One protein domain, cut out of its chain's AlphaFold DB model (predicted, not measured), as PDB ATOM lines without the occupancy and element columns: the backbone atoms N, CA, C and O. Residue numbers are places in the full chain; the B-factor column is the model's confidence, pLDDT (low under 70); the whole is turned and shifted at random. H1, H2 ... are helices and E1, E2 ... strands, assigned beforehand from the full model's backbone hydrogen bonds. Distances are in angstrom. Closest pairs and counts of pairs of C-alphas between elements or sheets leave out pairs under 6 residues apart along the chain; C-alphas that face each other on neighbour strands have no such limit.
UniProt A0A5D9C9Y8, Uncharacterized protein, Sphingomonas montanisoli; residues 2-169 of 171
ATOM      1  N   TRP A   2      -4.586  65.492 -19.654       36.25
ATOM      2  CA  TRP A   2      -5.535  64.372 -19.472       36.25
ATOM      3  C   TRP A   2      -5.562  63.720 -18.071       36.25
ATOM      4  O   TRP A   2      -6.586  63.166 -17.674       36.25
ATOM      5  N   GLY A   3      -4.471  63.810 -17.301       37.59
ATOM      6  CA  GLY A   3      -4.385  63.227 -15.952       37.59
ATOM      7  C   GLY A   3      -5.295  63.906 -14.920       37.59
ATOM      8  O   GLY A   3      -5.923  63.221 -14.116       37.59
ATOM      9  N   ALA A   4      -5.440  65.234 -14.999       42.25
ATOM     10  CA  ALA A   4      -6.280  66.000 -14.078       42.25
ATOM     11  C   ALA A   4      -7.768  65.638 -14.234       42.25
ATOM     12  O   ALA A   4      -8.441  65.362 -13.249       42.25
ATOM     13  N   ILE A   5      -8.253  65.521 -15.475       50.53
ATOM     14  CA  ILE A   5      -9.656  65.186 -15.774       50.53
ATOM     15  C   ILE A   5     -10.002  63.765 -15.291       50.53
ATOM     16  O   ILE A   5     -11.078  63.534 -14.732       50.53
ATOM     17  N   ALA A   6      -9.082  62.808 -15.456       48.81
ATOM     18  CA  ALA A   6      -9.268  61.435 -14.986       48.81
ATOM     19  C   ALA A   6      -9.301  61.338 -13.450       48.81
ATOM     20  O   ALA A   6     -10.128  60.602 -12.903       48.81
ATOM     21  N   ALA A   7      -8.452  62.108 -12.760       51.53
ATOM     22  CA  ALA A   7      -8.448  62.188 -11.303       51.53
ATOM     23  C   ALA A   7      -9.760  62.789 -10.771       51.53
ATOM     24  O   ALA A   7     -10.385  62.208  -9.883       51.53
ATOM     25  N   THR A   8     -10.250  63.880 -11.367       53.34
ATOM     26  CA  THR A   8     -11.516  64.511 -10.963       53.34
ATOM     27  C   THR A   8     -12.712  63.570 -11.147       53.34
ATOM     28  O   THR A   8     -13.535  63.428 -10.242       53.34
ATOM     29  N   ALA A   9     -12.793  62.858 -12.276       56.22
ATOM     30  CA  ALA A   9     -13.868  61.896 -12.525       56.22
ATOM     31  C   ALA A   9     -13.843  60.705 -11.544       56.22
ATOM     32  O   ALA A   9     -14.897  60.261 -11.077       56.22
ATOM     33  N   ALA A  10     -12.653  60.200 -11.192       56.97
ATOM     34  CA  ALA A  10     -12.497  59.130 -10.207       56.97
ATOM     35  C   ALA A  10     -12.938  59.575  -8.802       56.97
ATOM     36  O   ALA A  10     -13.646  58.828  -8.118       56.97
ATOM     37  N   SER A  11     -12.595  60.805  -8.408       56.78
ATOM     38  CA  SER A  11     -12.997  61.405  -7.131       56.78
ATOM     39  C   SER A  11     -14.515  61.577  -7.021       56.78
ATOM     40  O   SER A  11     -15.098  61.225  -5.996       56.78
ATOM     41  N   ILE A  12     -15.187  62.013  -8.094       63.28
ATOM     42  CA  ILE A  12     -16.656  62.142  -8.130       63.28
ATOM     43  C   ILE A  12     -17.339  60.777  -7.963       63.28
ATOM     44  O   ILE A  12     -18.303  60.649  -7.206       63.28
ATOM     45  N   ILE A  13     -16.846  59.736  -8.644       63.41
ATOM     46  CA  ILE A  13     -17.400  58.377  -8.525       63.41
ATOM     47  C   ILE A  13     -17.179  57.830  -7.111       63.41
ATOM     48  O   ILE A  13     -18.106  57.264  -6.535       63.41
ATOM     49  N   ALA A  14     -15.988  58.020  -6.538       62.59
ATOM     50  CA  ALA A  14     -15.692  57.601  -5.171       62.59
ATOM     51  C   ALA A  14     -16.613  58.294  -4.153       62.59
ATOM     52  O   ALA A  14     -17.159  57.623  -3.280       62.59
ATOM     53  N   TRP A  15     -16.862  59.598  -4.314       66.75
ATOM     54  CA  TRP A  15     -17.776  60.351  -3.454       66.75
ATOM     55  C   TRP A  15     -19.234  59.889  -3.583       66.75
ATOM     56  O   TRP A  15     -19.920  59.727  -2.576       66.75
ATOM     57  N   ARG A  16     -19.714  59.612  -4.803       64.06
ATOM     58  CA  ARG A  16     -21.074  59.083  -5.015       64.06
ATOM     59  C   ARG A  16     -21.258  57.702  -4.389       64.06
ATOM     60  O   ARG A  16     -22.281  57.469  -3.754       64.06
ATOM     61  N   VAL A  17     -20.274  56.813  -4.539       64.31
ATOM     62  CA  VAL A  17     -20.289  55.484  -3.904       64.31
ATOM     63  C   VAL A  17     -20.291  55.623  -2.384       64.31
ATOM     64  O   VAL A  17     -21.123  55.006  -1.732       64.31
ATOM     65  N   PHE A  18     -19.444  56.494  -1.831       66.25
ATOM     66  CA  PHE A  18     -19.407  56.784  -0.397       66.25
ATOM     67  C   PHE A  18     -20.749  57.313   0.131       66.25
ATOM     68  O   PHE A  18     -21.252  56.836   1.147       66.25
ATOM     69  N   ARG A  19     -21.358  58.279  -0.568       65.44
ATOM     70  CA  ARG A  19     -22.654  58.849  -0.182       65.44
ATOM     71  C   ARG A  19     -23.757  57.796  -0.217       65.44
ATOM     72  O   ARG A  19     -24.538  57.725   0.724       65.44
ATOM     73  N   TRP A  20     -23.791  56.974  -1.264       66.25
ATOM     74  CA  TRP A  20     -24.754  55.882  -1.379       66.25
ATOM     75  C   TRP A  20     -24.569  54.847  -0.265       66.25
ATOM     76  O   TRP A  20     -25.542  54.479   0.374       66.25
ATOM     77  N   GLN A  21     -23.330  54.452   0.041       64.94
ATOM     78  CA  GLN A  21     -23.032  53.515   1.133       64.94
ATOM     79  C   GLN A  21     -23.499  54.036   2.493       64.94
ATOM     80  O   GLN A  21     -24.110  53.294   3.252       64.94
ATOM     81  N   ARG A  22     -23.268  55.325   2.777       64.94
ATOM     82  CA  ARG A  22     -23.759  55.955   4.010       64.94
ATOM     83  C   ARG A  22     -25.280  56.040   4.078       64.94
ATOM     84  O   ARG A  22     -25.828  55.907   5.160       64.94
ATOM     85  N   GLN A  23     -25.946  56.315   2.958       63.06
ATOM     86  CA  GLN A  23     -27.408  56.414   2.903       63.06
ATOM     87  C   GLN A  23     -28.096  55.050   2.942       63.06
ATOM     88  O   GLN A  23     -29.238  54.964   3.368       63.06
ATOM     89  N   ALA A  24     -27.415  54.009   2.474       60.34
ATOM     90  CA  ALA A  24     -27.956  52.665   2.358       60.34
ATOM     91  C   ALA A  24     -27.562  51.749   3.527       60.34
ATOM     92  O   ALA A  24     -27.753  50.546   3.413       60.34
ATOM     93  N   GLU A  25     -27.002  52.304   4.611       74.38
ATOM     94  CA  GLU A  25     -26.605  51.546   5.808       74.38
ATOM     95  C   GLU A  25     -25.740  50.327   5.450       74.38
ATOM     96  O   GLU A  25     -26.034  49.191   5.811       74.38
ATOM     97  N   PHE A  26     -24.668  50.552   4.688       82.31
ATOM     98  CA  PHE A  26     -23.720  49.503   4.319       82.31
ATOM     99  C   PHE A  26     -22.288  49.901   4.659       82.31
ATOM    100  O   PHE A  26     -21.972  51.096   4.672       82.31
ATOM    101  N   PRO A  27     -21.378  48.924   4.838       86.06
ATOM    102  CA  PRO A  27     -19.969  49.218   5.023       86.06
ATOM    103  C   PRO A  27     -19.418  50.109   3.908       86.06
ATOM    104  O   PRO A  27     -19.617  49.881   2.708       86.06
ATOM    105  N   VAL A  28     -18.679  51.129   4.323       88.62
ATOM    106  CA  VAL A  28     -17.946  52.021   3.440       88.62
ATOM    107  C   VAL A  28     -16.636  51.348   3.066       88.62
ATOM    108  O   VAL A  28     -15.852  50.962   3.930       88.62
ATOM    109  N   VAL A  29     -16.362  51.246   1.768       89.31
ATOM    110  CA  VAL A  29     -15.127  50.623   1.274       89.31
ATOM    111  C   VAL A  29     -14.299  51.653   0.541       89.31
ATOM    112  O   VAL A  29     -14.729  52.234  -0.458       89.31
ATOM    113  N   THR A  30     -13.076  51.842   1.013       88.75
ATOM    114  CA  THR A  30     -12.088  52.684   0.353       88.75
ATOM    115  C   THR A  30     -10.911  51.842  -0.116       88.75
ATOM    116  O   THR A  30     -10.587  50.800   0.442       88.75
ATOM    117  N   CYS A  31     -10.308  52.276  -1.213       87.56
ATOM    118  CA  CYS A  31      -9.141  51.651  -1.812       87.56
ATOM    119  C   CYS A  31      -8.129  52.752  -2.096       87.56
ATOM    120  O   CYS A  31      -8.492  53.770  -2.694       87.56
ATOM    121  N   SER A  32      -6.883  52.535  -1.708       84.50
ATOM    122  CA  SER A  32      -5.766  53.449  -1.942       84.50
ATOM    123  C   SER A  32      -4.582  52.645  -2.470       84.50
ATOM    124  O   SER A  32      -4.186  51.692  -1.792       84.50
ATOM    125  N   PRO A  33      -4.036  52.970  -3.654       78.44
ATOM    126  CA  PRO A  33      -2.788  52.368  -4.095       78.44
ATOM    127  C   PRO A  33      -1.650  52.783  -3.156       78.44
ATOM    128  O   PRO A  33      -1.628  53.907  -2.661       78.44
ATOM    129  N   ARG A  34      -0.733  51.855  -2.891       72.00
ATOM    130  CA  ARG A  34       0.539  52.106  -2.215       72.00
ATOM    131  C   ARG A  34       1.657  51.695  -3.165       72.00
ATOM    132  O   ARG A  34       1.529  50.702  -3.881       72.00
ATOM    133  N   GLN A  35       2.743  52.456  -3.179       56.44
ATOM    134  CA  GLN A  35       3.954  52.026  -3.864       56.44
ATOM    135  C   GLN A  35       4.460  50.763  -3.151       56.44
ATOM    136  O   GLN A  35       4.570  50.758  -1.925       56.44
ATOM    137  N   ALA A  36       4.656  49.668  -3.889       57.78
ATOM    138  CA  ALA A  36       5.254  48.465  -3.321       57.78
ATOM    139  C   ALA A  36       6.714  48.785  -2.988       57.78
ATOM    140  O   ALA A  36       7.424  49.302  -3.845       57.78
ATOM    141  N   VAL A  37       7.122  48.552  -1.741       53.97
ATOM    142  CA  VAL A  37       8.449  48.959  -1.253       53.97
ATOM    143  C   VAL A  37       9.469  47.814  -1.359       53.97
ATOM    144  O   VAL A  37      10.662  48.069  -1.296       53.97
ATOM    145  N   GLU A  38       9.030  46.569  -1.582       58.28
ATOM    146  CA  GLU A  38       9.916  45.393  -1.456       58.28
ATOM    147  C   GLU A  38       9.920  44.440  -2.664       58.28
ATOM    148  O   GLU A  38      10.870  43.681  -2.828       58.28
ATOM    149  N   HIS A  39       8.916  44.489  -3.551       66.75
ATOM    150  CA  HIS A  39       8.859  43.615  -4.729       66.75
ATOM    151  C   HIS A  39       8.383  44.356  -5.979       66.75
ATOM    152  O   HIS A  39       7.209  44.729  -6.096       66.75
ATOM    153  N   ASP A  40       9.298  44.513  -6.935       71.50
ATOM    154  CA  ASP A  40       9.092  45.284  -8.161       71.50
ATOM    155  C   ASP A  40       8.033  44.703  -9.103       71.50
ATOM    156  O   ASP A  40       7.540  45.438  -9.951       71.50
ATOM    157  N   ASP A  41       7.586  43.460  -8.925       85.50
ATOM    158  CA  ASP A  41       6.566  42.843  -9.785       85.50
ATOM    159  C   ASP A  41       5.125  43.029  -9.294       85.50
ATOM    160  O   ASP A  41       4.169  42.655  -9.981       85.50
ATOM    161  N   TRP A  42       4.931  43.636  -8.119       87.25
ATOM    162  CA  TRP A  42       3.618  43.730  -7.483       87.25
ATOM    163  C   TRP A  42       3.188  45.174  -7.224       87.25
ATOM    164  O   TRP A  42       3.989  46.067  -6.961       87.25
ATOM    165  N   ILE A  43       1.882  45.417  -7.297       87.25
ATOM    166  CA  ILE A  43       1.247  46.667  -6.877       87.25
ATOM    167  C   ILE A  43       0.490  46.385  -5.589       87.25
ATOM    168  O   ILE A  43      -0.440  45.575  -5.586       87.25
ATOM    169  N   ALA A  44       0.845  47.083  -4.516       89.06
ATOM    170  CA  ALA A  44       0.113  47.014  -3.264       89.06
ATOM    171  C   ALA A  44      -1.101  47.952  -3.309       89.06
ATOM    172  O   ALA A  44      -0.996  49.133  -3.640       89.06
ATOM    173  N   LEU A  45      -2.272  47.454  -2.932       89.88
ATOM    174  CA  LEU A  45      -3.455  48.273  -2.704       89.88
ATOM    175  C   LEU A  45      -3.936  48.042  -1.280       89.88
ATOM    176  O   LEU A  45      -4.199  46.914  -0.876       89.88
ATOM    177  N   ASN A  46      -4.102  49.122  -0.532       90.25
ATOM    178  CA  ASN A  46      -4.725  49.072   0.779       90.25
ATOM    179  C   ASN A  46      -6.241  49.240   0.615       90.25
ATOM    180  O   ASN A  46      -6.710  50.270   0.117       90.25
ATOM    181  N   ILE A  47      -6.987  48.216   1.017       91.62
ATOM    182  CA  ILE A  47      -8.442  48.199   1.101       91.62
ATOM    183  C   ILE A  47      -8.824  48.437   2.556       91.62
ATOM    184  O   ILE A  47      -8.414  47.697   3.445       91.62
ATOM    185  N   VAL A  48      -9.629  49.467   2.790       91.56
ATOM    186  CA  VAL A  48     -10.186  49.749   4.112       91.56
ATOM    187  C   VAL A  48     -11.687  49.560   4.042       91.56
ATOM    188  O   VAL A  48     -12.366  50.240   3.267       91.56
ATOM    189  N   VAL A  49     -12.191  48.636   4.849       91.75
ATOM    190  CA  VAL A  49     -13.620  48.404   5.048       91.75
ATOM    191  C   VAL A  49     -13.981  49.015   6.391       91.75
ATOM    192  O   VAL A  49     -13.503  48.559   7.423       91.75
ATOM    193  N   ARG A  50     -14.788  50.072   6.377       90.94
ATOM    194  CA  ARG A  50     -15.319  50.706   7.581       90.94
ATOM    195  C   ARG A  50     -16.788  50.372   7.705       90.94
ATOM    196  O   ARG A  50     -17.584  50.750   6.845       90.94
ATOM    197  N   ASN A  51     -17.141  49.702   8.781       90.69
ATOM    198  CA  ASN A  51     -18.516  49.456   9.116       90.69
ATOM    199  C   ASN A  51     -19.158  50.712   9.704       90.69
ATOM    200  O   ASN A  51     -18.569  51.420  10.515       90.69
ATOM    201  N   VAL A  52     -20.367  51.002   9.242       87.88
ATOM    202  CA  VAL A  52     -21.206  52.102   9.730       87.88
ATOM    203  C   VAL A  52     -22.581  51.589  10.164       87.88
ATOM    204  O   VAL A  52     -23.473  52.391  10.411       87.88
ATOM    205  N   THR A  53     -22.743  50.263  10.236       88.06
ATOM    206  CA  THR A  53     -23.971  49.558  10.615       88.06
ATOM    207  C   THR A  53     -23.802  48.896  11.975       88.06
ATOM    208  O   THR A  53     -22.686  48.602  12.394       88.06
ATOM    209  N   ASP A  54     -24.907  48.602  12.642       87.75
ATOM    210  CA  ASP A  54     -24.983  47.817  13.882       87.75
ATOM    211  C   ASP A  54     -24.693  46.317  13.688       87.75
ATOM    212  O   ASP A  54     -24.297  45.629  14.622       87.75
ATOM    213  N   THR A  55     -24.827  45.814  12.466       89.12
ATOM    214  CA  THR A  55     -24.481  44.442  12.074       89.12
ATOM    215  C   THR A  55     -22.995  44.273  11.760       89.12
ATOM    216  O   THR A  55     -22.411  45.139  11.111       89.12
ATOM    217  N   ALA A  56     -22.382  43.137  12.109       91.00
ATOM    218  CA  ALA A  56     -21.030  42.783  11.663       91.00
ATOM    219  C   ALA A  56     -21.006  42.209  10.228       91.00
ATOM    220  O   ALA A  56     -21.971  41.609   9.747       91.00
ATOM    221  N   TRP A  57     -19.886  42.402   9.525       92.94
ATOM    222  CA  TRP A  57     -19.723  42.029   8.116       92.94
ATOM    223  C   TRP A  57     -18.415  41.291   7.867       92.94
ATOM    224  O   TRP A  57     -17.361  41.669   8.378       92.94
ATOM    225  N   ARG A  58     -18.468  40.290   6.986       93.56
ATOM    226  CA  ARG A  58     -17.306  39.528   6.523       93.56
ATOM    227  C   ARG A  58     -17.200  39.553   5.006       93.56
ATOM    228  O   ARG A  58     -18.194  39.449   4.282       93.56
ATOM    229  N   SER A  59     -15.978  39.663   4.501       94.12
ATOM    230  CA  SER A  59     -15.704  39.526   3.075       94.12
ATOM    231  C   SER A  59     -15.760  38.066   2.624       94.12
ATOM    232  O   SER A  59     -15.267  37.157   3.281       94.12
ATOM    233  N   THR A  60     -16.401  37.828   1.481       94.00
ATOM    234  CA  THR A  60     -16.552  36.477   0.911       94.00
ATOM    235  C   THR A  60     -15.664  36.277  -0.307       94.00
ATOM    236  O   THR A  60     -15.085  35.208  -0.499       94.00
ATOM    237  N   ARG A  61     -15.552  37.308  -1.150       94.88
ATOM    238  CA  ARG A  61     -14.699  37.299  -2.339       94.88
ATOM    239  C   ARG A  61     -14.375  38.707  -2.821       94.88
ATOM    240  O   ARG A  61     -15.204  39.613  -2.744       94.88
ATOM    241  N   MET A  62     -13.217  38.833  -3.446       96.69
ATOM    242  CA  MET A  62     -12.824  39.944  -4.297       96.69
ATOM    243  C   MET A  62     -12.722  39.444  -5.737       96.69
ATOM    244  O   MET A  62     -12.252  38.339  -5.999       96.69
ATOM    245  N   SER A  63     -13.182  40.250  -6.693       97.12
ATOM    246  CA  SER A  63     -13.016  39.951  -8.115       97.12
ATOM    247  C   SER A  63     -12.525  41.157  -8.897       97.12
ATOM    248  O   SER A  63     -13.134  42.226  -8.856       97.12
ATOM    249  N   ILE A  64     -11.459  40.968  -9.663       94.75
ATOM    250  CA  ILE A  64     -10.905  41.957 -10.575       94.75
ATOM    251  C   ILE A  64     -11.662  41.845 -11.900       94.75
ATOM    252  O   ILE A  64     -11.724  40.793 -12.533       94.75
ATOM    253  N   LYS A  65     -12.317  42.933 -12.301       94.69
ATOM    254  CA  LYS A  65     -13.104  43.020 -13.540       94.69
ATOM    255  C   LYS A  65     -12.337  43.700 -14.664       94.69
ATOM    256  O   LYS A  65     -12.570  43.378 -15.829       94.69
ATOM    257  N   ARG A  66     -11.470  44.660 -14.331       90.44
ATOM    258  CA  ARG A  66     -10.585  45.342 -15.282       90.44
ATOM    259  C   ARG A  66      -9.235  45.671 -14.633       90.44
ATOM    260  O   ARG A  66      -9.277  46.077 -13.472       90.44
ATOM    261  N   PRO A  67      -8.114  45.579 -15.375       87.69
ATOM    262  CA  PRO A  67      -8.025  45.026 -16.734       87.69
ATOM    263  C   PRO A  67      -8.361  43.524 -16.784       87.69
ATOM    264  O   PRO A  67      -8.343  42.838 -15.765       87.69
ATOM    265  N   ARG A  68      -8.778  43.022 -17.957       87.56
ATOM    266  CA  ARG A  68      -9.066  41.586 -18.123       87.56
ATOM    267  C   ARG A  68      -7.764  40.803 -17.969       87.56
ATOM    268  O   ARG A  68      -6.753  41.214 -18.522       87.56
ATOM    269  N   GLY A  69      -7.813  39.690 -17.241       86.94
ATOM    270  CA  GLY A  69      -6.634  38.864 -16.969       86.94
ATOM    271  C   GLY A  69      -5.772  39.350 -15.804       86.94
ATOM    272  O   GLY A  69      -4.851  38.633 -15.434       86.94
ATOM    273  N   ALA A  70      -6.094  40.500 -15.195       90.75
ATOM    274  CA  ALA A  70      -5.414  40.957 -13.991       90.75
ATOM    275  C   ALA A  70      -5.599  39.956 -12.846       90.75
ATOM    276  O   ALA A  70      -6.714  39.480 -12.598       90.75
ATOM    277  N   LYS A  71      -4.500  39.661 -12.155       94.88
ATOM    278  CA  LYS A  71      -4.449  38.714 -11.043       94.88
ATOM    279  C   LYS A  71      -3.983  39.406  -9.774       94.88
ATOM    280  O   LYS A  71      -3.195  40.350  -9.820       94.88
ATOM    281  N   GLY A  72      -4.465  38.910  -8.646       94.12
ATOM    282  CA  GLY A  72      -4.017  39.352  -7.341       94.12
ATOM    283  C   GLY A  72      -4.327  38.348  -6.247       94.12
ATOM    284  O   GLY A  72      -4.876  37.272  -6.505       94.12
ATOM    285  N   PHE A  73      -3.949  38.715  -5.029       94.62
ATOM    286  CA  PHE A  73      -4.206  37.942  -3.823       94.62
ATOM    287  C   PHE A  73      -4.305  38.860  -2.594       94.62
ATOM    288  O   PHE A  73      -3.935  40.035  -2.638       94.62
ATOM    289  N   SER A  74      -4.828  38.312  -1.497       93.12
ATOM    290  CA  SER A  74      -4.874  38.970  -0.190       93.12
ATOM    291  C   SER A  74      -3.603  38.680   0.600       93.12
ATOM    292  O   SER A  74      -3.280  37.516   0.820       93.12
ATOM    293  N   ALA A  75      -2.936  39.720   1.099       90.44
ATOM    294  CA  ALA A  75      -1.787  39.590   1.992       90.44
ATOM    295  C   ALA A  75      -2.109  38.788   3.264       90.44
ATOM    296  O   ALA A  75      -1.284  38.024   3.752       90.44
ATOM    297  N   MET A  76      -3.323  38.955   3.795       88.44
ATOM    298  CA  MET A  76      -3.756  38.321   5.040       88.44
ATOM    299  C   MET A  76      -3.921  36.807   4.895       88.44
ATOM    300  O   MET A  76      -3.720  36.078   5.860       88.44
ATOM    301  N   LEU A  77      -4.284  36.350   3.695       90.00
ATOM    302  CA  LEU A  77      -4.527  34.939   3.386       90.00
ATOM    303  C   LEU A  77      -3.373  34.287   2.614       90.00
ATOM    304  O   LEU A  77      -3.499  33.139   2.191       90.00
ATOM    305  N   ALA A  78      -2.293  35.025   2.367       89.06
ATOM    306  CA  ALA A  78      -1.140  34.514   1.651       89.06
ATOM    307  C   ALA A  78      -0.334  33.555   2.529       89.06
ATOM    308  O   ALA A  78      -0.269  33.704   3.750       89.06
ATOM    309  N   GLU A  79       0.316  32.595   1.880       88.00
ATOM    310  CA  GLU A  79       1.332  31.770   2.522       88.00
ATOM    311  C   GLU A  79       2.492  32.656   3.003       88.00
ATOM    312  O   GLU A  79       2.880  33.607   2.317       88.00
ATOM    313  N   ARG A  80       3.038  32.357   4.184       86.25
ATOM    314  CA  ARG A  80       4.126  33.120   4.811       86.25
ATOM    315  C   ARG A  80       5.361  32.247   4.980       86.25
ATOM    316  O   ARG A  80       5.236  31.049   5.230       86.25
ATOM    317  N   THR A  81       6.542  32.840   4.848       76.19
ATOM    318  CA  THR A  81       7.823  32.155   5.066       76.19
ATOM    319  C   THR A  81       8.387  32.491   6.445       76.19
ATOM    320  O   THR A  81       8.801  33.622   6.660       76.19
ATOM    321  N   GLY A  82       8.486  31.499   7.339       63.75
ATOM    322  CA  GLY A  82       9.235  31.602   8.602       63.75
ATOM    323  C   GLY A  82       8.399  31.465   9.881       63.75
ATOM    324  O   GLY A  82       7.173  31.493   9.854       63.75
ATOM    325  N   THR A  83       9.090  31.278  11.012       55.66
ATOM    326  CA  THR A  83       8.509  31.179  12.368       55.66
ATOM    327  C   THR A  83       8.468  32.513  13.118       55.66
ATOM    328  O   THR A  83       7.765  32.601  14.120       55.66
ATOM    329  N   PHE A  84       9.192  33.539  12.651       46.19
ATOM    330  CA  PHE A  84       9.322  34.831  13.345       46.19
ATOM    331  C   PHE A  84       9.265  36.073  12.448       46.19
ATOM    332  O   PHE A  84       9.179  37.171  12.984       46.19
ATOM    333  N   ASP A  85       9.233  35.915  11.122       47.03
ATOM    334  CA  ASP A  85       9.066  37.028  10.190       47.03
ATOM    335  C   ASP A  85       7.816  36.810   9.339       47.03
ATOM    336  O   ASP A  85       7.684  35.840   8.598       47.03
ATOM    337  N   ASP A  86       6.884  37.749   9.464       58.75
ATOM    338  CA  ASP A  86       5.559  37.809   8.844       58.75
ATOM    339  C   ASP A  86       5.585  38.001   7.308       58.75
ATOM    340  O   ASP A  86       4.611  38.477   6.714       58.75
ATOM    341  N   LEU A  87       6.693  37.640   6.658       77.00
ATOM    342  CA  LEU A  87       6.969  37.896   5.252       77.00
ATOM    343  C   LEU A  87       6.137  36.978   4.354       77.00
ATOM    344  O   LEU A  87       6.076  35.757   4.517       77.00
ATOM    345  N   ILE A  88       5.470  37.599   3.387       85.25
ATOM    346  CA  ILE A  88       4.631  36.915   2.409       85.25
ATOM    347  C   ILE A  88       5.522  36.125   1.448       85.25
ATOM    348  O   ILE A  88       6.463  36.665   0.872       85.25
ATOM    349  N   ASN A  89       5.173  34.862   1.202       88.44
ATOM    350  CA  ASN A  89       5.813  34.050   0.175       88.44
ATOM    351  C   ASN A  89       5.338  34.488  -1.222       88.44
ATOM    352  O   ASN A  89       4.388  33.926  -1.776       88.44
ATOM    353  N   PHE A  90       5.984  35.495  -1.816       87.38
ATOM    354  CA  PHE A  90       5.575  36.026  -3.121       87.38
ATOM    355  C   PHE A  90       5.711  35.017  -4.273       87.38
ATOM    356  O   PHE A  90       4.913  35.067  -5.208       87.38
ATOM    357  N   GLN A  91       6.640  34.057  -4.194       88.31
ATOM    358  CA  GLN A  91       6.770  33.000  -5.207       88.31
ATOM    359  C   GLN A  91       5.580  32.028  -5.172       88.31
ATOM    360  O   GLN A  91       5.032  31.666  -6.216       88.31
ATOM    361  N   ALA A  92       5.140  31.617  -3.978       88.12
ATOM    362  CA  ALA A  92       3.923  30.816  -3.827       88.12
ATOM    363  C   ALA A  92       2.668  31.627  -4.195       88.12
ATOM    364  O   ALA A  92       1.745  31.112  -4.839       88.12
ATOM    365  N   ALA A  93       2.651  32.918  -3.853       88.88
ATOM    366  CA  ALA A  93       1.560  33.822  -4.192       88.88
ATOM    367  C   ALA A  93       1.408  34.015  -5.710       88.88
ATOM    368  O   ALA A  93       0.288  34.046  -6.214       88.88
ATOM    369  N   GLU A  94       2.502  34.066  -6.470       89.19
ATOM    370  CA  GLU A  94       2.452  34.162  -7.933       89.19
ATOM    371  C   GLU A  94       1.758  32.949  -8.570       89.19
ATOM    372  O   GLU A  94       0.932  33.099  -9.476       89.19
ATOM    373  N   ARG A  95       2.004  31.745  -8.041       88.69
ATOM    374  CA  ARG A  95       1.370  30.499  -8.512       88.69
ATOM    375  C   ARG A  95      -0.119  30.424  -8.176       88.69
ATOM    376  O   ARG A  95      -0.877  29.781  -8.899       88.69
ATOM    377  N   THR A  96      -0.537  31.069  -7.089       89.00
ATOM    378  CA  THR A  96      -1.907  30.995  -6.554       89.00
ATOM    379  C   THR A  96      -2.752  32.236  -6.856       89.00
ATOM    380  O   THR A  96      -3.967  32.226  -6.635       89.00
ATOM    381  N   CYS A  97      -2.152  33.302  -7.400       92.75
ATOM    382  CA  CYS A  97      -2.857  34.541  -7.700       92.75
ATOM    383  C   CYS A  97      -3.952  34.341  -8.759       92.75
ATOM    384  O   CYS A  97      -3.828  33.577  -9.721       92.75
ATOM    385  N   SER A  98      -5.054  35.070  -8.597       96.31
ATOM    386  CA  SER A  98      -6.244  34.892  -9.427       96.31
ATOM    387  C   SER A  98      -6.968  36.210  -9.666       96.31
ATOM    388  O   SER A  98      -6.817  37.186  -8.933       96.31
ATOM    389  N   SER A  99      -7.796  36.242 -10.708       95.69
ATOM    390  CA  SER A  99      -8.743  37.342 -10.928       95.69
ATOM    391  C   SER A  99      -9.899  37.331  -9.921       95.69
ATOM    392  O   SER A  99     -10.594  38.334  -9.766       95.69
ATOM    393  N   VAL A 100     -10.118  36.207  -9.231       96.81
ATOM    394  CA  VAL A 100     -11.104  36.044  -8.160       96.81
ATOM    395  C   VAL A 100     -10.422  35.359  -6.986       96.81
ATOM    396  O   VAL A 100      -9.937  34.240  -7.130       96.81
ATOM    397  N   PHE A 101     -10.394  36.018  -5.832       95.62
ATOM    398  CA  PHE A 101      -9.698  35.535  -4.639       95.62
ATOM    399  C   PHE A 101     -10.479  35.881  -3.367       95.62
ATOM    400  O   PHE A 101     -11.366  36.739  -3.378       95.62
ATOM    401  N   LYS A 102     -10.188  35.175  -2.271       94.50
ATOM    402  CA  LYS A 102     -10.773  35.459  -0.954       94.50
ATOM    403  C   LYS A 102     -10.071  36.655  -0.309       94.50
ATOM    404  O   LYS A 102      -8.906  36.914  -0.592       94.50
ATOM    405  N   MET A 103     -10.790  37.358   0.554       92.81
ATOM    406  CA  MET A 103     -10.242  38.406   1.410       92.81
ATOM    407  C   MET A 103     -10.465  38.032   2.873       92.81
ATOM    408  O   MET A 103     -11.366  37.252   3.179       92.81
ATOM    409  N   GLY A 104      -9.597  38.538   3.742       89.19
ATOM    410  CA  GLY A 104      -9.655  38.337   5.188       89.19
ATOM    411  C   GLY A 104     -10.435  39.427   5.929       89.19
ATOM    412  O   GLY A 104     -10.588  39.336   7.142       89.19
ATOM    413  N   ALA A 105     -10.925  40.455   5.228       90.19
ATOM    414  CA  ALA A 105     -11.588  41.596   5.839       90.19
ATOM    415  C   ALA A 105     -12.850  41.171   6.591       90.19
ATOM    416  O   ALA A 105     -13.781  40.595   6.013       90.19
ATOM    417  N   GLU A 106     -12.878  41.534   7.865       92.19
ATOM    418  CA  GLU A 106     -13.979  41.346   8.797       92.19
ATOM    419  C   GLU A 106     -14.092  42.594   9.670       92.19
ATOM    420  O   GLU A 106     -13.080  43.151  10.108       92.19
ATOM    421  N   THR A 107     -15.319  43.064   9.872       91.31
ATOM    422  CA  THR A 107     -15.624  44.260  10.661       91.31
ATOM    423  C   THR A 107     -16.740  43.958  11.645       91.31
ATOM    424  O   THR A 107     -17.809  43.498  11.236       91.31
ATOM    425  N   ALA A 108     -16.517  44.284  12.914       91.12
ATOM    426  CA  ALA A 108     -17.550  44.281  13.939       91.12
ATOM    427  C   ALA A 108     -18.543  45.435  13.722       91.12
ATOM    428  O   ALA A 108     -18.342  46.285  12.849       91.12
ATOM    429  N   ALA A 109     -19.616  45.458  14.511       89.81
ATOM    430  CA  ALA A 109     -20.599  46.538  14.533       89.81
ATOM    431  C   ALA A 109     -19.943  47.920  14.706       89.81
ATOM    432  O   ALA A 109     -18.905  48.051  15.365       89.81
ATOM    433  N   ALA A 110     -20.561  48.955  14.144       88.50
ATOM    434  CA  ALA A 110     -20.115  50.337  14.256       88.50
ATOM    435  C   ALA A 110     -19.916  50.753  15.720       88.50
ATOM    436  O   ALA A 110     -20.733  50.441  16.583       88.50
ATOM    437  N   GLY A 111     -18.820  51.465  15.999       83.94
ATOM    438  CA  GLY A 111     -18.477  51.888  17.358       83.94
ATOM    439  C   GLY A 111     -17.791  50.818  18.211       83.94
ATOM    440  O   GLY A 111     -17.386  51.127  19.331       83.94
ATOM    441  N   THR A 112     -17.592  49.597  17.698       86.25
ATOM    442  CA  THR A 112     -16.789  48.582  18.394       86.25
ATOM    443  C   THR A 112     -15.316  49.012  18.406       86.25
ATOM    444  O   THR A 112     -14.708  49.112  17.333       86.25
ATOM    445  N   PRO A 113     -14.711  49.260  19.582       77.62
ATOM    446  CA  PRO A 113     -13.324  49.689  19.670       77.62
ATOM    447  C   PRO A 113     -12.371  48.561  19.270       77.62
ATOM    448  O   PRO A 113     -12.644  47.374  19.453       77.62
ATOM    449  N   ARG A 114     -11.205  48.940  18.741       74.19
ATOM    450  CA  ARG A 114     -10.124  47.999  18.452       74.19
ATOM    451  C   ARG A 114      -9.278  47.806  19.707       74.19
ATOM    452  O   ARG A 114      -8.679  48.759  20.199       74.19
ATOM    453  N   HIS A 115      -9.200  46.579  20.213       63.03
ATOM    454  CA  HIS A 115      -8.245  46.248  21.267       63.03
ATOM    455  C   HIS A 115      -6.838  46.187  20.651       63.03
ATOM    456  O   HIS A 115      -6.621  45.492  19.666       63.03
ATOM    457  N   GLN A 116      -5.864  46.921  21.204       52.88
ATOM    458  CA  GLN A 116      -4.507  47.009  20.630       52.88
ATOM    459  C   GLN A 116      -3.796  45.648  20.500       52.88
ATOM    460  O   GLN A 116      -2.884  45.515  19.691       52.88
ATOM    461  N   HIS A 117      -4.239  44.635  21.249       43.22
ATOM    462  CA  HIS A 117      -3.636  43.301  21.272       43.22
ATOM    463  C   HIS A 117      -4.479  42.207  20.600       43.22
ATOM    464  O   HIS A 117      -3.990  41.098  20.423       43.22
ATOM    465  N   TRP A 118      -5.735  42.489  20.237       43.84
ATOM    466  CA  TRP A 118      -6.655  41.505  19.662       43.84
ATOM    467  C   TRP A 118      -7.279  42.131  18.417       43.84
ATOM    468  O   TRP A 118      -7.874  43.207  18.489       43.84
ATOM    469  N   GLY A 119      -7.095  41.496  17.258       57.09
ATOM    470  CA  GLY A 119      -7.696  41.958  16.006       57.09
ATOM    471  C   GLY A 119      -9.202  42.209  16.158       57.09
ATOM    472  O   GLY A 119      -9.869  41.541  16.943       57.09
ATOM    473  N   GLY A 120      -9.738  43.190  15.431       66.25
ATOM    474  CA  GLY A 120     -11.164  43.524  15.486       66.25
ATOM    475  C   GLY A 120     -11.455  45.016  15.349       66.25
ATOM    476  O   GLY A 120     -10.577  45.811  15.002       66.25
ATOM    477  N   GLY A 121     -12.708  45.370  15.634       85.94
ATOM    478  CA  GLY A 121     -13.249  46.725  15.549       85.94
ATOM    479  C   GLY A 121     -14.143  46.953  14.331       85.94
ATOM    480  O   GLY A 121     -14.349  46.068  13.497       85.94
ATOM    481  N   ASP A 122     -14.673  48.166  14.228       88.69
ATOM    482  CA  ASP A 122     -15.527  48.599  13.119       88.69
ATOM    483  C   ASP A 122     -14.747  48.948  11.837       88.69
ATOM    484  O   ASP A 122     -15.342  49.299  10.819       88.69
ATOM    485  N   VAL A 123     -13.414  48.827  11.841       89.56
ATOM    486  CA  VAL A 123     -12.554  49.076  10.677       89.56
ATOM    487  C   VAL A 123     -11.597  47.913  10.430       89.56
ATOM    488  O   VAL A 123     -10.775  47.563  11.277       89.56
ATOM    489  N   SER A 124     -11.634  47.388   9.207       90.62
ATOM    490  CA  SER A 124     -10.709  46.381   8.701       90.62
ATOM    491  C   SER A 124      -9.756  46.990   7.679       90.62
ATOM    492  O   SER A 124     -10.179  47.708   6.769       90.62
ATOM    493  N   HIS A 125      -8.468  46.687   7.829       89.31
ATOM    494  CA  HIS A 125      -7.415  47.078   6.900       89.31
ATOM    495  C   HIS A 125      -6.841  45.825   6.267       89.31
ATOM    496  O   HIS A 125      -6.336  44.954   6.971       89.31
ATOM    497  N   GLU A 126      -6.877  45.759   4.945       89.50
ATOM    498  CA  GLU A 126      -6.340  44.626   4.214       89.50
ATOM    499  C   GLU A 126      -5.524  45.103   3.022       89.50
ATOM    500  O   GLU A 126      -5.970  45.928   2.223       89.50
ATOM    501  N   THR A 127      -4.318  44.558   2.887       90.44
ATOM    502  CA  THR A 127      -3.497  44.785   1.701       90.44
ATOM    503  C   THR A 127      -3.788  43.690   0.687       90.44
ATOM    504  O   THR A 127      -3.727  42.504   1.007       90.44
ATOM    505  N   ILE A 128      -4.097  44.088  -0.541       91.88
ATOM    506  CA  ILE A 128      -4.142  43.187  -1.689       91.88
ATOM    507  C   ILE A 128      -2.959  43.502  -2.599       91.88
ATOM    508  O   ILE A 128      -2.611  44.667  -2.793       91.88
ATOM    509  N   TYR A 129      -2.364  42.468  -3.172       92.38
ATOM    510  CA  TYR A 129      -1.285  42.603  -4.140       92.38
ATOM    511  C   TYR A 129      -1.802  42.240  -5.523       92.38
ATOM    512  O   TYR A 129      -2.481  41.225  -5.687       92.38
ATOM    513  N   LEU A 130      -1.502  43.076  -6.514       92.00
ATOM    514  CA  LEU A 130      -1.805  42.814  -7.916       92.00
ATOM    515  C   LEU A 130      -0.521  42.596  -8.713       92.00
ATOM    516  O   LEU A 130       0.423  43.367  -8.566       92.00
ATOM    517  N   LEU A 131      -0.506  41.589  -9.580       90.69
ATOM    518  CA  LEU A 131       0.662  41.259 -10.396       90.69
ATOM    519  C   LEU A 131       0.799  42.266 -11.550       90.69
ATOM    520  O   LEU A 131      -0.094  42.330 -12.402       90.69
ATOM    521  N   LYS A 132       1.898  43.030 -11.609       86.81
ATOM    522  CA  LYS A 132       2.115  44.095 -12.612       86.81
ATOM    523  C   LYS A 132       2.036  43.573 -14.043       86.81
ATOM    524  O   LYS A 132       1.306  44.148 -14.847       86.81
ATOM    525  N   SER A 133       2.660  42.429 -14.335       85.94
ATOM    526  CA  SER A 133       2.654  41.808 -15.673       85.94
ATOM    527  C   SER A 133       1.245  41.469 -16.192       85.94
ATOM    528  O   SER A 133       1.007  41.362 -17.399       85.94
ATOM    529  N   SER A 134       0.262  41.351 -15.292       84.06
ATOM    530  CA  SER A 134      -1.143  41.107 -15.634       84.06
ATOM    531  C   SER A 134      -1.959  42.388 -15.888       84.06
ATOM    532  O   SER A 134      -3.119  42.325 -16.308       84.06
ATOM    533  N   ILE A 135      -1.373  43.569 -15.664       85.31
ATOM    534  CA  ILE A 135      -2.047  44.870 -15.710       85.31
ATOM    535  C   ILE A 135      -1.617  45.641 -16.953       85.31
ATOM    536  O   ILE A 135      -0.644  46.379 -16.970       85.31
ATOM    537  N   ARG A 136      -2.432  45.542 -18.005       83.00
ATOM    538  CA  ARG A 136      -2.227  46.282 -19.267       83.00
ATOM    539  C   ARG A 136      -2.984  47.610 -19.340       83.00
ATOM    540  O   ARG A 136      -3.109  48.211 -20.401       83.00
ATOM    541  N   SER A 137      -3.608  48.029 -18.241       83.81
ATOM    542  CA  SER A 137      -4.404  49.251 -18.195       83.81
ATOM    543  C   SER A 137      -4.279  49.912 -16.841       83.81
ATOM    544  O   SER A 137      -4.437  49.269 -15.807       83.81
ATOM    545  N   SER A 138      -4.137  51.230 -16.862       81.44
ATOM    546  CA  SER A 138      -4.180  52.069 -15.672       81.44
ATOM    547  C   SER A 138      -5.579  52.169 -15.047       81.44
ATOM    548  O   SER A 138      -5.736  52.758 -13.987       81.44
ATOM    549  N   LYS A 139      -6.623  51.592 -15.657       86.31
ATOM    550  CA  LYS A 139      -7.977  51.562 -15.085       86.31
ATOM    551  C   LYS A 139      -8.223  50.243 -14.356       86.31
ATOM    552  O   LYS A 139      -8.448  49.212 -14.990       86.31
ATOM    553  N   LEU A 140      -8.293  50.307 -13.031       89.19
ATOM    554  CA  LEU A 140      -8.641  49.186 -12.169       89.19
ATOM    555  C   LEU A 140     -10.132  49.222 -11.811       89.19
ATOM    556  O   LEU A 140     -10.655  50.218 -11.307       89.19
ATOM    557  N   SER A 141     -10.823  48.107 -12.033       92.69
ATOM    558  CA  SER A 141     -12.176  47.890 -11.523       92.69
ATOM    559  C   SER A 141     -12.233  46.557 -10.807       92.69
ATOM    560  O   SER A 141     -11.977  45.520 -11.415       92.69
ATOM    561  N   MET A 142     -12.647  46.580  -9.547       94.88
ATOM    562  CA  MET A 142     -12.836  45.401  -8.714       94.88
ATOM    563  C   MET A 142     -14.246  45.377  -8.122       94.88
ATOM    564  O   MET A 142     -14.971  46.377  -8.148       94.88
ATOM    565  N   ARG A 143     -14.654  44.220  -7.610       95.31
ATOM    566  CA  ARG A 143     -15.885  44.038  -6.843       95.31
ATOM    567  C   ARG A 143     -15.583  43.234  -5.589       95.31
ATOM    568  O   ARG A 143     -15.125  42.099  -5.717       95.31
ATOM    569  N   LEU A 144     -15.898  43.809  -4.436       95.75
ATOM    570  CA  LEU A 144     -15.825  43.165  -3.130       95.75
ATOM    571  C   LEU A 144     -17.225  42.706  -2.728       95.75
ATOM    572  O   LEU A 144     -18.144  43.521  -2.689       95.75
ATOM    573  N   SER A 145     -17.397  41.418  -2.455       95.94
ATOM    574  CA  SER A 145     -18.641  40.873  -1.914       95.94
ATOM    575  C   SER A 145     -18.518  40.715  -0.399       95.94
ATOM    576  O   SER A 145     -17.583  40.071   0.080       95.94
ATOM    577  N   LEU A 146     -19.474  41.275   0.337       94.19
ATOM    578  CA  LEU A 146     -19.591  41.176   1.789       94.19
ATOM    579  C   LEU A 146     -20.890  40.449   2.151       94.19
ATOM    580  O   LEU A 146     -21.886  40.552   1.428       94.19
ATOM    581  N   VAL A 147     -20.866  39.730   3.266       94.62
ATOM    582  CA  VAL A 147     -22.036  39.104   3.884       94.62
ATOM    583  C   VAL A 147     -22.140  39.565   5.335       94.62
ATOM    584  O   VAL A 147     -21.109  39.699   5.998       94.62
ATOM    585  N   SER A 148     -23.349  39.855   5.808       92.44
ATOM    586  CA  SER A 148     -23.572  40.095   7.231       92.44
ATOM    587  C   SER A 148     -23.468  38.792   8.011       92.44
ATOM    588  O   SER A 148     -23.822  37.729   7.504       92.44
ATOM    589  N   THR A 149     -23.000  38.878   9.250       86.69
ATOM    590  CA  THR A 149     -22.861  37.719  10.146       86.69
ATOM    591  C   THR A 149     -24.030  37.572  11.125       86.69
ATOM    592  O   THR A 149     -23.942  36.787  12.063       86.69
ATOM    593  N   ASP A 150     -25.109  38.331  10.930       83.12
ATOM    594  CA  ASP A 150     -26.331  38.242  11.735       83.12
ATOM    595  C   ASP A 150     -27.139  36.973  11.426       83.12
ATOM    596  O   ASP A 150     -26.904  36.286  10.432       83.12
ATOM    597  N   ALA A 151     -28.171  36.710  12.238       73.00
ATOM    598  CA  ALA A 151     -29.114  35.609  12.029       73.00
ATOM    599  C   ALA A 151     -29.781  35.625  10.639       73.00
ATOM    600  O   ALA A 151     -30.144  34.573  10.114       73.00
ATOM    601  N   ILE A 152     -29.933  36.810  10.034       80.38
ATOM    602  CA  ILE A 152     -30.394  36.966   8.652       80.38
ATOM    603  C   ILE A 152     -29.215  37.437   7.800       80.38
ATOM    604  O   ILE A 152     -28.813  38.603   7.857       80.38
ATOM    605  N   GLU A 153     -28.687  36.536   6.968       84.19
ATOM    606  CA  GLU A 153     -27.619  36.864   6.026       84.19
ATOM    607  C   GLU A 153     -28.092  37.883   4.979       84.19
ATOM    608  O   GLU A 153     -28.962  37.624   4.145       84.19
ATOM    609  N   ARG A 154     -27.440  39.041   4.958       86.88
ATOM    610  CA  ARG A 154     -27.544  40.070   3.930       86.88
ATOM    611  C   ARG A 154     -26.276  40.025   3.102       86.88
ATOM    612  O   ARG A 154     -25.175  39.961   3.637       86.88
ATOM    613  N   ARG A 155     -26.407  40.076   1.779       91.00
ATOM    614  CA  ARG A 155     -25.266  40.038   0.857       91.00
ATOM    615  C   ARG A 155     -25.209  41.323   0.059       91.00
ATOM    616  O   ARG A 155     -26.200  41.728  -0.539       91.00
ATOM    617  N   ILE A 156     -24.026  41.920  -0.012       90.75
ATOM    618  CA  ILE A 156     -23.782  43.104  -0.830       90.75
ATOM    619  C   ILE A 156     -22.536  42.923  -1.682       90.75
ATOM    620  O   ILE A 156     -21.589  42.232  -1.317       90.75
ATOM    621  N   THR A 157     -22.534  43.543  -2.861       92.19
ATOM    622  CA  THR A 157     -21.341  43.646  -3.699       92.19
ATOM    623  C   THR A 157     -21.030  45.105  -3.984       92.19
ATOM    624  O   THR A 157     -21.808  45.810  -4.619       92.19
ATOM    625  N   ILE A 158     -19.853  45.533  -3.550       90.25
ATOM    626  CA  ILE A 158     -19.374  46.904  -3.646       90.25
ATOM    627  C   ILE A 158     -18.380  47.001  -4.799       90.25
ATOM    628  O   ILE A 158     -17.389  46.272  -4.863       90.25
ATOM    629  N   ALA A 159     -18.648  47.911  -5.735       90.75
ATOM    630  CA  ALA A 159     -17.746  48.184  -6.843       90.75
ATOM    631  C   ALA A 159     -16.642  49.159  -6.418       90.75
ATOM    632  O   ALA A 159     -16.916  50.267  -5.964       90.75
ATOM    633  N   ILE A 160     -15.389  48.775  -6.652       89.06
ATOM    634  CA  ILE A 160     -14.208  49.603  -6.409       89.06
ATOM    635  C   ILE A 160     -13.634  49.983  -7.771       89.06
ATOM    636  O   ILE A 160     -13.313  49.116  -8.582       89.06
ATOM    637  N   LYS A 161     -13.523  51.281  -8.051       88.56
ATOM    638  CA  LYS A 161     -12.936  51.800  -9.295       88.56
ATOM    639  C   LYS A 161     -11.787  52.735  -8.958       88.56
ATOM    640  O   LYS A 161     -11.979  53.656  -8.161       88.56
ATOM    641  N   ARG A 162     -10.614  52.494  -9.540       84.50
ATOM    642  CA  ARG A 162      -9.399  53.276  -9.301       84.50
ATOM    643  C   ARG A 162      -8.597  53.463 -10.577       84.50
ATOM    644  O   ARG A 162      -8.638  52.630 -11.478       84.50
ATOM    645  N   GLN A 163      -7.878  54.576 -10.618       82.88
ATOM    646  CA  GLN A 163      -6.825  54.817 -11.585       82.88
ATOM    647  C   GLN A 163      -5.508  54.403 -10.917       82.88
ATOM    648  O   GLN A 163      -5.210  54.870  -9.821       82.88
ATOM    649  N   LEU A 164      -4.777  53.485 -11.536       79.12
ATOM    650  CA  LEU A 164      -3.402  53.146 -11.191       79.12
ATOM    651  C   LEU A 164      -2.481  54.195 -11.818       79.12
ATOM    652  O   LEU A 164      -2.736  54.664 -12.934       79.12
ATOM    653  N   GLU A 165      -1.435  54.580 -11.100       67.94
ATOM    654  CA  GLU A 165      -0.442  55.519 -11.614       67.94
ATOM    655  C   GLU A 165       0.328  54.900 -12.788       67.94
ATOM    656  O   GLU A 165       0.548  53.689 -12.836       67.94
ATOM    657  N   ALA A 166       0.720  55.728 -13.759       51.47
ATOM    658  CA  ALA A 166       1.368  55.276 -14.992       51.47
ATOM    659  C   ALA A 166       2.687  54.519 -14.739       51.47
ATOM    660  O   ALA A 166       3.005  53.605 -15.491       51.47
ATOM    661  N   ALA A 167       3.393  54.830 -13.645       47.72
ATOM    662  CA  ALA A 167       4.609  54.128 -13.223       47.72
ATOM    663  C   ALA A 167       4.361  52.666 -12.798       47.72
ATOM    664  O   ALA A 167       5.293  51.876 -12.730       47.72
ATOM    665  N   ALA A 168       3.106  52.282 -12.545       46.31
ATOM    666  CA  ALA A 168       2.722  50.903 -12.261       46.31
ATOM    667  C   ALA A 168       2.185  50.155 -13.499       46.31
ATOM    668  O   ALA A 168       1.834  48.983 -13.400       46.31
ATOM    669  N   ALA A 169       2.091  50.834 -14.649       36.81
ATOM    670  CA  ALA A 169       1.567  50.295 -15.906       36.81
ATOM    671  C   ALA A 169       2.659  50.050 -16.967       36.81
ATOM    672  O   ALA A 169       2.320  49.789 -18.121       36.81
TER     673      ALA A 169
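AT A GLANCE: This is residues 2 to 169 of the 171 residues of an uncharacterized protein of Sphingomonas montanisoli (UniProt A0A5D9C9Y8). Two strongly twisted sheets, E1 E2 E5 E4 and E3 E6 E7, stand face to face as a sandwich; the long helix H1 runs along edge strand E7, and the short helix H2 lies across E4 at the far edge of the other sheet. Two long unnamed stretches, residues 75 to 89 and 97 to 122, come before and after H2, and short pairings tie the second to E3. The 168 printed residues hold two named helices and seven named strands, in the order H1 E1 E2 E3 E4 H2 E5 E6 E7, of mixed class, and both sheets are antiparallel throughout. The whole is compact, with a radius of gyration of the C-alphas of 16.3 A and spans of 48 by 42 by 26 A.

HOW THE PARTS SIT: H1, residues 2 to 23, leads by a tight link to E1, residues 28 to 34; their closest C-alphas, Gln 21 and Val 28, are 5.8 A apart. E1 forms a hairpin with E2, residues 42 to 50, with N 30 and O 48 at 2.9 A. E3, residues 57 to 66, bends by 58 degrees at residue 60 and is apart from E2. E4, residues 72 to 74, is near E3. H2, residues 90 to 96, has a height of 9.2 A over the first sheet; its closest C-alpha pair with E4 is Ala 93 and Phe 73, 7.1 A. E5, residues 123 to 131, is the antiparallel neighbour of E2, with N 45 and O 128 at 2.8 A, and of E4, with N 129 and O 73 at 2.9 A. E6, residues 139 to 148, is the antiparallel neighbour of E3, with N 63 and O 143 at 2.9 A, and forms a hairpin with E7, residues 155 to 163, with N 142 and O 160 at 2.8 A. H1 is over E7, along it at 18 degrees on the local plane, and only grazes the sheet of E1. The parts of the two sheets that face each other are 9.7 A apart centre to centre, and the best planes of these parts are 13 degrees apart. Every O i to N i+4 pair is within hydrogen-bond range in H1, and 2 of 3 in H2.

IN THESE COORDINATES: H1 runs 32.3 A from C-alpha 2 at (-5.535, 64.372, -19.472). E2, E3, E5, E6 and E7 measure 25.2, 25.3, 26.1, 29.5 and 26.7 A, and E1 19.3 A. E4 spans 7.2 A and H2 9.6 A. E7 ends with C-alpha 163 at (-6.825, 54.817, -11.585).

THE WHOLE: The two C-alphas farthest apart, those of Trp 2 and Ala 151, are 48.7 A apart. The printed part has no cut; the links E4 to H2 and H2 to E5 are long. The mean pLDDT of the printed part is 80.1, and it is under 70 at residues 2 to 24, 35 to 39, 82 to 86, 115 to 120 and 165 to 169.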